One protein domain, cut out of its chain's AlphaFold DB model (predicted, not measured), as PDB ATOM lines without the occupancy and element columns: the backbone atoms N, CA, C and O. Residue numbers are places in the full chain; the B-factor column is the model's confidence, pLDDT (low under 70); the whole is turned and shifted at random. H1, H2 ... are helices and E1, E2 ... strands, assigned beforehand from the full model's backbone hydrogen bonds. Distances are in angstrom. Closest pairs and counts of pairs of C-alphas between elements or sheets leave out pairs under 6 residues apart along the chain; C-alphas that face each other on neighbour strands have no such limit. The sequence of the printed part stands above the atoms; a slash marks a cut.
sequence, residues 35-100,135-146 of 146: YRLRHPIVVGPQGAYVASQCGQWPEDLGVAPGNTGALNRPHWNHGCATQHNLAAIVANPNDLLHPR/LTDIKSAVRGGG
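Overview. This is residues 35 to 100 and 135 to 146 of the 146 residues of an uncharacterized protein of Phreatobacter cathodiphilus (UniProt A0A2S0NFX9). Little regular structure: a small hairpin, E1 and E2, sits between helix H1 and short H3, while loop residues 51 to 77 run far out and back. The 78 printed residues hold, in order, E1 E2 H1 H2 H3, antiparallel strands in a mixed class, with only 28 residues in named elements. It is loose, radius of gyration of the C-alphas 16.0 A, spanning 52 by 31 by 24 A.

Along the chain. E1, residues 41 to 44, begins at C-alpha 41 (152.983, 122.933, 188.534); E2 is 47 to 50. H1, 78 to 89, measures 16.6 A. H2 is 93 to 96; H3, 138 to 141, ends at C-alpha 141 (151.437, 134.166, 188.109).

Arrangement. In the hairpin E1 and E2, N 42 and O 49 are 2.8 A apart, within hydrogen-bond range. The closest C-alphas of E2 and H1 are Ala 48 and Ala 87, 4.6 A; of E2 and H2, Gly 47 and Pro 93, 5.5 A. E2 and H3 are near each other. H1 has every O i to N i+4 pair within range; H2 and H3 are too short for one.

Size, cuts and confidence. Residues 101 to 134 are cut out, a 28.3 A gap between C-alphas. E2 to H1 is a long link. Residues 135 to 146 have pLDDT under 70.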
ATOM      1  N   TYR A  35     144.454 121.587 199.046       78.06
ATOM      2  CA  TYR A  35     144.850 120.905 197.808       78.06
ATOM      3  C   TYR A  35     145.187 121.882 196.674       78.06
ATOM      4  O   TYR A  35     146.006 121.561 195.814       78.06
ATOM      5  N   ARG A  36     144.622 123.094 196.698       79.12
ATOM      6  CA  ARG A  36     144.902 124.147 195.714       79.12
ATOM      7  C   ARG A  36     146.314 124.702 195.819       79.12
ATOM      8  O   ARG A  36     146.776 125.317 194.876       79.12
ATOM      9  N   LEU A  37     146.993 124.488 196.942       75.06
ATOM     10  CA  LEU A  37     148.367 124.942 197.170       75.06
ATOM     11  C   LEU A  37     149.381 123.794 197.090       75.06
ATOM     12  O   LEU A  37     150.572 124.007 197.291       75.06
ATOM     13  N   ARG A  38     148.919 122.571 196.795       76.19
ATOM     14  CA  ARG A  38     149.758 121.369 196.693       76.19
ATOM     15  C   ARG A  38     150.187 121.043 195.264       76.19
ATOM     16  O   ARG A  38     150.844 120.027 195.052       76.19
ATOM     17  N   HIS A  39     149.817 121.862 194.276       82.69
ATOM     18  CA  HIS A  39     150.175 121.584 192.890       82.69
ATOM     19  C   HIS A  39     151.666 121.897 192.633       82.69
ATOM     20  O   HIS A  39     152.105 123.034 192.822       82.69
ATOM     21  N   PRO A  40     152.468 120.923 192.170       81.12
ATOM     22  CA  PRO A  40     153.871 121.172 191.829       81.12
ATOM     23  C   PRO A  40     154.036 122.126 190.637       81.12
ATOM     24  O   PRO A  40     155.037 122.835 190.520       81.12
ATOM     25  N   ILE A  41     153.032 122.137 189.756       85.12
ATOM     26  CA  ILE A  41     152.983 122.933 188.534       85.12
ATOM     27  C   ILE A  41     151.703 123.757 188.542       85.12
ATOM     28  O   ILE A  41     150.620 123.234 188.808       85.12
ATOM     29  N   VAL A  42     151.840 125.037 188.222       84.94
ATOM     30  CA  VAL A  42     150.739 125.986 188.060       84.94
ATOM     31  C   VAL A  42     150.561 126.242 186.579       84.94
ATOM     32  O   VAL A  42     151.528 126.564 185.892       84.94
ATOM     33  N   VAL A  43     149.333 126.124 186.090       85.31
ATOM     34  CA  VAL A  43     148.997 126.432 184.699       85.31
ATOM     35  C   VAL A  43     148.274 127.773 184.679       85.31
ATOM     36  O   VAL A  43     147.209 127.915 185.279       85.31
ATOM     37  N   GLY A  44     148.883 128.767 184.036       81.81
ATOM     38  CA  GLY A  44     148.302 130.091 183.818       81.81
ATOM     39  C   GLY A  44     147.944 130.305 182.346       81.81
ATOM     40  O   GLY A  44     148.234 129.444 181.527       81.81
ATOM     41  N   PRO A  45     147.359 131.453 181.969       77.81
ATOM     42  CA  PRO A  45     146.996 131.742 180.576       77.81
ATOM     43  C   PRO A  45     148.187 131.789 179.608       77.81
ATOM     44  O   PRO A  45     148.025 131.518 178.422       77.81
ATOM     45  N   GLN A  46     149.376 132.123 180.119       77.25
ATOM     46  CA  GLN A  46     150.579 132.380 179.319       77.25
ATOM     47  C   GLN A  46     151.574 131.207 179.304       77.25
ATOM     48  O   GLN A  46     152.585 131.274 178.609       77.25
ATOM     49  N   GLY A  47     151.338 130.155 180.094       81.94
ATOM     50  CA  GLY A  47     152.278 129.042 180.227       81.94
ATOM     51  C   GLY A  47     152.084 128.225 181.502       81.94
ATOM     52  O   GLY A  47     151.109 128.398 182.239       81.94
ATOM     53  N   ALA A  48     153.038 127.335 181.763       85.00
ATOM     54  CA  ALA A  48     153.122 126.566 182.997       85.00
ATOM     55  C   ALA A  48     154.376 126.945 183.798       85.00
ATOM     56  O   ALA A  48     155.411 127.301 183.236       85.00
ATOM     57  N   TYR A  49     154.280 126.858 185.124       82.75
ATOM     58  CA  TYR A  49     155.311 127.326 186.051       82.75
ATOM     59  C   TYR A  49     155.490 126.351 187.210       82.75
ATOM     60  O   TYR A  49     154.525 125.737 187.663       82.75
ATOM     61  N   VAL A  50     156.715 126.231 187.722       82.00
ATOM     62  CA  VAL A  50     156.993 125.441 188.930       82.00
ATOM     63  C   VAL A  50     156.741 126.264 190.192       82.00
ATOM     64  O   VAL A  50     157.059 127.454 190.245       82.00
ATOM     65  N   ALA A  51     156.194 125.618 191.223       74.31
ATOM     66  CA  ALA A  51     155.906 126.262 192.507       74.31
ATOM     67  C   ALA A  51     157.174 126.701 193.271       74.31
ATOM     68  O   ALA A  51     157.114 127.605 194.098       74.31
ATOM     69  N   SER A  52     158.327 126.092 192.986       72.81
ATOM     70  CA  SER A  52     159.619 126.418 193.601       72.81
ATOM     71  C   SER A  52     160.768 126.253 192.608       72.81
ATOM     72  O   SER A  52     160.674 125.464 191.668       72.81
ATOM     73  N   GLN A  53     161.877 126.964 192.825       72.06
ATOM     74  CA  GLN A  53     163.070 126.831 191.986       72.06
ATOM     75  C   GLN A  53     163.715 125.444 192.143       72.06
ATOM     76  O   GLN A  53     163.869 124.944 193.257       72.06
ATOM     77  N   CYS A  54     164.129 124.848 191.022       74.94
ATOM     78  CA  CYS A  54     164.915 123.613 190.975       74.94
ATOM     79  C   CYS A  54     166.410 123.929 190.819       74.94
ATOM     80  O   CYS A  54     166.758 124.992 190.307       74.94
ATOM     81  N   GLY A  55     167.300 123.005 191.203       76.00
ATOM     82  CA  GLY A  55     168.739 123.162 190.935       76.00
ATOM     83  C   GLY A  55     169.699 122.722 192.038       76.00
ATOM     84  O   GLY A  55     170.899 122.920 191.893       76.00
ATOM     85  N   GLN A  56     169.222 122.117 193.129       80.31
ATOM     86  CA  GLN A  56     170.108 121.549 194.153       80.31
ATOM     87  C   GLN A  56     170.608 120.154 193.765       80.31
ATOM     88  O   GLN A  56     169.854 119.192 193.833       80.31
ATOM     89  N   TRP A  57     171.865 120.018 193.364       82.12
ATOM     90  CA  TRP A  57     172.454 118.724 193.001       82.12
ATOM     91  C   TRP A  57     173.521 118.352 194.040       82.12
ATOM     92  O   TRP A  57     174.700 118.600 193.805       82.12
ATOM     93  N   PRO A  58     173.115 117.864 195.232       80.69
ATOM     94  CA  PRO A  58     174.043 117.592 196.336       80.69
ATOM     95  C   PRO A  58     174.991 116.422 196.049       80.69
ATOM     96  O   PRO A  58     176.060 116.330 196.647       80.69
ATOM     97  N   GLU A  59     174.604 115.549 195.124       78.75
ATOM     98  CA  GLU A  59     175.385 114.425 194.628       78.75
ATOM     99  C   GLU A  59     175.573 114.606 193.114       78.75
ATOM    100  O   GLU A  59     174.676 115.106 192.426       78.75
ATOM    101  N   ASP A  60     176.737 114.203 192.596       78.75
ATOM    102  CA  ASP A  60     176.971 114.094 191.152       78.75
ATOM    103  C   ASP A  60     175.988 113.065 190.541       78.75
ATOM    104  O   ASP A  60     175.439 112.229 191.254       78.75
ATOM    105  N   LEU A  61     175.717 113.094 189.236       81.62
ATOM    106  CA  LEU A  61     174.820 112.114 188.590       81.62
ATOM    107  C   LEU A  61     175.566 110.930 187.955       81.62
ATOM    108  O   LEU A  61     174.944 109.965 187.515       81.62
ATOM    109  N   GLY A  62     176.890 111.011 187.877       82.00
ATOM    110  CA  GLY A  62     177.770 110.030 187.269       82.00
ATOM    111  C   GLY A  62     178.075 108.837 188.169       82.00
ATOM    112  O   GLY A  62     177.817 108.813 189.370       82.00
ATOM    113  N   VAL A  63     178.675 107.808 187.579       80.06
ATOM    114  CA  VAL A  63     179.093 106.617 188.322       80.06
ATOM    115  C   VAL A  63     180.388 106.927 189.076       80.06
ATOM    116  O   VAL A  63     181.445 107.061 188.466       80.06
ATOM    117  N   ALA A  64     180.309 107.028 190.404       74.06
ATOM    118  CA  ALA A  64     181.457 107.251 191.280       74.06
ATOM    119  C   ALA A  64     181.331 106.431 192.581       74.06
ATOM    120  O   ALA A  64     180.209 106.174 193.030       74.06
ATOM    121  N   PRO A  65     182.450 106.020 193.217       70.88
ATOM    122  CA  PRO A  65     182.416 105.363 194.522       70.88
ATOM    123  C   PRO A  65     181.688 106.231 195.555       70.88
ATOM    124  O   PRO A  65     182.054 107.383 195.767       70.88
ATOM    125  N   GLY A  66     180.652 105.682 196.190       71.38
ATOM    126  CA  GLY A  66     179.817 106.411 197.153       71.38
ATOM    127  C   GLY A  66     178.642 107.187 196.547       71.38
ATOM    128  O   GLY A  66     177.831 107.706 197.308       71.38
ATOM    129  N   ASN A  67     178.497 107.226 195.218       74.38
ATOM    130  CA  ASN A  67     177.340 107.819 194.553       74.38
ATOM    131  C   ASN A  67     176.240 106.777 194.286       74.38
ATOM    132  O   ASN A  67     176.509 105.623 193.945       74.38
ATOM    133  N   THR A  68     174.986 107.207 194.383       76.06
ATOM    134  CA  THR A  68     173.806 106.413 194.043       76.06
ATOM    135  C   THR A  68     173.482 106.404 192.546       76.06
ATOM    136  O   THR A  68     172.574 105.682 192.152       76.06
ATOM    137  N   GLY A  69     174.236 107.115 191.696       75.38
ATOM    138  CA  GLY A  69     173.977 107.224 190.249       75.38
ATOM    139  C   GLY A  69     173.955 105.904 189.462       75.38
ATOM    140  O   GLY A  69     173.324 105.825 188.413       75.38
ATOM    141  N   ALA A  70     174.593 104.841 189.969       78.00
ATOM    142  CA  ALA A  70     174.507 103.494 189.384       78.00
ATOM    143  C   ALA A  70     173.304 102.674 189.892       78.00
ATOM    144  O   ALA A  70     173.011 101.596 189.375       78.00
ATOM    145  N   LEU A  71     172.613 103.156 190.924       80.56
ATOM    146  CA  LEU A  71     171.384 102.555 191.420       80.56
ATOM    147  C   LEU A  71     170.239 103.062 190.537       80.56
ATOM    148  O   LEU A  71     170.144 104.257 190.279       80.56
ATOM    149  N   ASN A  72     169.339 102.178 190.096       83.06
ATOM    150  CA  ASN A  72     168.109 102.566 189.392       83.06
ATOM    151  C   ASN A  72     167.119 103.230 190.368       83.06
ATOM    152  O   ASN A  72     166.076 102.676 190.716       83.06
ATOM    153  N   ARG A  73     167.508 104.383 190.904       83.56
ATOM    154  CA  ARG A  73     166.755 105.170 191.870       83.56
ATOM    155  C   ARG A  73     166.674 106.606 191.361       83.56
ATOM    156  O   ARG A  73     167.633 107.100 190.768       83.56
ATOM    157  N   PRO A  74     165.544 107.290 191.586       83.81
ATOM    158  CA  PRO A  74     165.450 108.702 191.263       83.81
ATOM    159  C   PRO A  74     166.480 109.484 192.086       83.81
ATOM    160  O   PRO A  74     166.583 109.301 193.299       83.81
ATOM    161  N   HIS A  75     167.229 110.355 191.416       81.69
ATOM    162  CA  HIS A  75     168.156 111.283 192.062       81.69
ATOM    163  C   HIS A  75     167.396 112.347 192.865       81.69
ATOM    164  O   HIS A  75     166.208 112.584 192.630       81.69
ATOM    165  N   TRP A  76     168.100 113.042 193.765       83.88
ATOM    166  CA  TRP A  76     167.536 114.055 194.672       83.88
ATOM    167  C   TRP A  76     166.562 115.031 193.988       83.88
ATOM    168  O   TRP A  76     165.420 115.198 194.407       83.88
ATOM    169  N   ASN A  77     166.990 115.629 192.876       84.31
ATOM    170  CA  ASN A  77     166.221 116.634 192.139       84.31
ATOM    171  C   ASN A  77     165.219 116.089 191.117       84.31
ATOM    172  O   ASN A  77     164.598 116.889 190.414       84.31
ATOM    173  N   HIS A  78     165.040 114.772 190.996       86.62
ATOM    174  CA  HIS A  78     164.347 114.189 189.845       86.62
ATOM    175  C   HIS A  78     162.914 114.698 189.680       86.62
ATOM    176  O   HIS A  78     162.497 115.036 188.570       86.62
ATOM    177  N   GLY A  79     162.181 114.822 190.790       87.44
ATOM    178  CA  GLY A  79     160.824 115.363 190.792       87.44
ATOM    179  C   GLY A  79     160.782 116.808 190.299       87.44
ATOM    180  O   GLY A  79     160.052 117.116 189.360       87.44
ATOM    181  N   CYS A  80     161.609 117.680 190.883       85.75
ATOM    182  CA  CYS A  80     161.658 119.095 190.515       85.75
ATOM    183  C   CYS A  80     162.109 119.278 189.057       85.75
ATOM    184  O   CYS A  80     161.464 119.989 188.294       85.75
ATOM    185  N   ALA A  81     163.167 118.579 188.633       86.44
ATOM    186  CA  ALA A  81     163.681 118.644 187.266       86.44
ATOM    187  C   ALA A  81     162.628 118.207 186.236       86.44
ATOM    188  O   ALA A  81     162.435 118.871 185.220       86.44
ATOM    189  N   THR A  82     161.891 117.131 186.525       90.00
ATOM    190  CA  THR A  82     160.799 116.661 185.661       90.00
ATOM    191  C   THR A  82     159.673 117.689 185.572       90.00
ATOM    192  O   THR A  82     159.192 117.977 184.479       90.00
ATOM    193  N   GLN A  83     159.282 118.287 186.700       89.88
ATOM    194  CA  GLN A  83     158.248 119.324 186.731       89.88
ATOM    195  C   GLN A  83     158.678 120.586 185.978       89.88
ATOM    196  O   GLN A  83     157.881 121.164 185.244       89.88
ATOM    197  N   HIS A  84     159.942 120.984 186.119       86.69
ATOM    198  CA  HIS A  84     160.514 122.122 185.411       86.69
ATOM    199  C   HIS A  84     160.550 121.891 183.900       86.69
ATOM    200  O   HIS A  84     160.123 122.754 183.140       86.69
ATOM    201  N   ASN A  85     160.986 120.706 183.467       87.31
ATOM    202  CA  ASN A  85     160.990 120.340 182.055       87.31
ATOM    203  C   ASN A  85     159.569 120.296 181.486       87.31
ATOM    204  O   ASN A  85     159.345 120.815 180.397       87.31
ATOM    205  N   LEU A  86     158.604 119.741 182.229       89.62
ATOM    206  CA  LEU A  86     157.198 119.748 181.826       89.62
ATOM    207  C   LEU A  86     156.662 121.180 181.697       89.62
ATOM    208  O   LEU A  86     156.035 121.508 180.698       89.62
ATOM    209  N   ALA A  87     156.948 122.049 182.664       86.50
ATOM    210  CA  ALA A  87     156.548 123.449 182.598       86.50
ATOM    211  C   ALA A  87     157.178 124.179 181.393       86.50
ATOM    212  O   ALA A  87     156.497 124.944 180.716       86.50
ATOM    213  N   ALA A  88     158.444 123.888 181.078       84.88
ATOM    214  CA  ALA A  88     159.178 124.513 179.978       84.88
ATOM    215  C   ALA A  88     158.684 124.103 178.584       84.88
ATOM    216  O   ALA A  88     158.760 124.905 177.655       84.88
ATOM    217  N   ILE A  89     158.180 122.876 178.418       86.88
ATOM    218  CA  ILE A  89     157.650 122.413 177.125       86.88
ATOM    219  C   ILE A  89     156.202 122.856 176.876       86.88
ATOM    220  O   ILE A  89     155.741 122.810 175.734       86.88
ATOM    221  N   VAL A  90     155.473 123.291 177.911       86.06
ATOM    222  CA  VAL A  90     154.100 123.793 177.765       86.06
ATOM    223  C   VAL A  90     154.138 125.202 177.171       86.06
ATOM    224  O   VAL A  90     154.204 126.205 177.876       86.06
ATOM    225  N   ALA A  91     154.081 125.261 175.841       80.50
ATOM    226  CA  ALA A  91     154.020 126.515 175.095       80.50
ATOM    227  C   ALA A  91     152.609 127.131 175.084       80.50
ATOM    228  O   ALA A  91     152.474 128.349 175.153       80.50
ATOM    229  N   ASN A  92     151.564 126.297 175.002       80.31
ATOM    230  CA  ASN A  92     150.163 126.713 175.051       80.31
ATOM    231  C   ASN A  92     149.406 125.906 176.124       80.31
ATOM    232  O   ASN A  92     149.153 124.718 175.926       80.31
ATOM    233  N   PRO A  93     148.994 126.536 177.233       84.12
ATOM    234  CA  PRO A  93     148.200 125.913 178.296       84.12
ATOM    235  C   PRO A  93     146.915 125.223 177.826       84.12
ATOM    236  O   PRO A  93     146.517 124.210 178.399       84.12
ATOM    237  N   ASN A  94     146.270 125.740 176.774       85.62
ATOM    238  CA  ASN A  94     145.014 125.177 176.272       85.62
ATOM    239  C   ASN A  94     145.194 123.773 175.672       85.62
ATOM    240  O   ASN A  94     144.246 122.990 175.661       85.62
ATOM    241  N   ASP A  95     146.411 123.423 175.244       86.75
ATOM    242  CA  ASP A  95     146.719 122.096 174.699       86.75
ATOM    243  C   ASP A  95     146.583 120.986 175.769       86.75
ATOM    244  O   ASP A  95     146.459 119.812 175.427       86.75
ATOM    245  N   LEU A  96     146.565 121.338 177.065       87.81
ATOM    246  CA  LEU A  96     146.335 120.403 178.175       87.81
ATOM    247  C   LEU A  96     144.852 120.080 178.403       87.81
ATOM    248  O   LEU A  96     144.536 119.051 178.995       87.81
ATOM    249  N   LEU A  97     143.946 120.964 177.975       89.19
ATOM    250  CA  LEU A  97     142.502 120.776 178.131       89.19
ATOM    251  C   LEU A  97     141.915 119.998 176.959       89.19
ATOM    252  O   LEU A  97     140.995 119.200 177.136       89.19
ATOM    253  N   HIS A  98     142.433 120.247 175.759       86.69
ATOM    254  CA  HIS A  98     141.942 119.629 174.542       86.69
ATOM    255  C   HIS A  98     143.054 119.501 173.495       86.69
ATOM    256  O   HIS A  98     143.825 120.445 173.286       86.69
ATOM    257  N   PRO A  99     143.114 118.366 172.774       82.06
ATOM    258  CA  PRO A  99     144.026 118.229 171.654       82.06
ATOM    259  C   PRO A  99     143.661 119.247 170.569       82.06
ATOM    260  O   PRO A  99     142.495 119.429 170.216       82.06
ATOM    261  N   ARG A 100     144.672 119.906 170.009       80.38
ATOM    262  CA  ARG A 100     144.517 120.685 168.776       80.38
ATOM    263  C   ARG A 100     144.188 119.751 167.613       80.38
ATOM    264  O   ARG A 100     144.720 118.647 167.541       80.38
ATOM    265  N   LEU A 135     157.692 130.894 191.351       51.44
ATOM    266  CA  LEU A 135     156.537 131.527 191.961       51.44
ATOM    267  C   LEU A 135     156.874 131.904 193.402       51.44
ATOM    268  O   LEU A 135     156.524 131.208 194.346       51.44
ATOM    269  N   THR A 136     157.574 133.024 193.579       53.84
ATOM    270  CA  THR A 136     157.816 133.622 194.897       53.84
ATOM    271  C   THR A 136     156.504 134.088 195.538       53.84
ATOM    272  O   THR A 136     156.422 134.193 196.758       53.84
ATOM    273  N   ASP A 137     155.456 134.280 194.726       50.84
ATOM    274  CA  ASP A 137     154.062 134.450 195.131       50.84
ATOM    275  C   ASP A 137     153.119 133.810 194.093       50.84
ATOM    276  O   ASP A 137     152.971 134.319 192.979       50.84
ATOM    277  N   ILE A 138     152.438 132.716 194.464       49.78
ATOM    278  CA  ILE A 138     151.468 131.984 193.619       49.78
ATOM    279  C   ILE A 138     150.386 132.919 193.044       49.78
ATOM    280  O   ILE A 138     149.911 132.704 191.927       49.78
ATOM    281  N   LYS A 139     150.024 134.001 193.750       45.12
ATOM    282  CA  LYS A 139     149.019 134.971 193.277       45.12
ATOM    283  C   LYS A 139     149.524 135.845 192.127       45.12
ATOM    284  O   LYS A 139     148.704 136.383 191.383       45.12
ATOM    285  N   SER A 140     150.837 135.976 191.963       49.22
ATOM    286  CA  SER A 140     151.445 136.828 190.941       49.22
ATOM    287  C   SER A 140     151.471 136.173 189.549       49.22
ATOM    288  O   SER A 140     151.261 136.883 188.567       49.22
ATOM    289  N   ALA A 141     151.577 134.838 189.422       46.84
ATOM    290  CA  ALA A 141     151.437 134.166 188.109       46.84
ATOM    291  C   ALA A 141     150.020 134.251 187.526       46.84
ATOM    292  O   ALA A 141     149.852 134.232 186.311       46.84
ATOM    293  N   VAL A 142     148.996 134.358 188.376       46.78
ATOM    294  CA  VAL A 142     147.593 134.459 187.938       46.78
ATOM    295  C   VAL A 142     147.257 135.869 187.430       46.78
ATOM    296  O   VAL A 142     146.296 136.044 186.687       46.78
ATOM    297  N   ARG A 143     148.045 136.888 187.806       44.81
ATOM    298  CA  ARG A 143     147.732 138.308 187.563       44.81
ATOM    299  C   ARG A 143     148.526 138.948 186.410       44.81
ATOM    300  O   ARG A 143     148.252 140.089 186.055       44.81
ATOM    301  N   GLY A 144     149.489 138.240 185.818       38.94
ATOM    302  CA  GLY A 144     150.330 138.733 184.719       38.94
ATOM    303  C   GLY A 144     149.650 138.658 183.348       38.94
ATOM    304  O   GLY A 144     150.002 137.816 182.526       38.94
ATOM    305  N   GLY A 145     148.667 139.526 183.111       35.72
ATOM    306  CA  GLY A 145     148.047 139.742 181.804       35.72
ATOM    307  C   GLY A 145     147.875 141.235 181.552       35.72
ATOM    308  O   GLY A 145     146.921 141.830 182.048       35.72
ATOM    309  N   GLY A 146     148.820 141.814 180.814       31.25
ATOM    310  CA  GLY A 146     148.730 143.117 180.160       31.25
ATOM    311  C   GLY A 146     149.180 142.956 178.720       31.25
ATOM    312  O   GLY A 146     150.146 142.182 178.518       31.25
TER     313      GLY A 146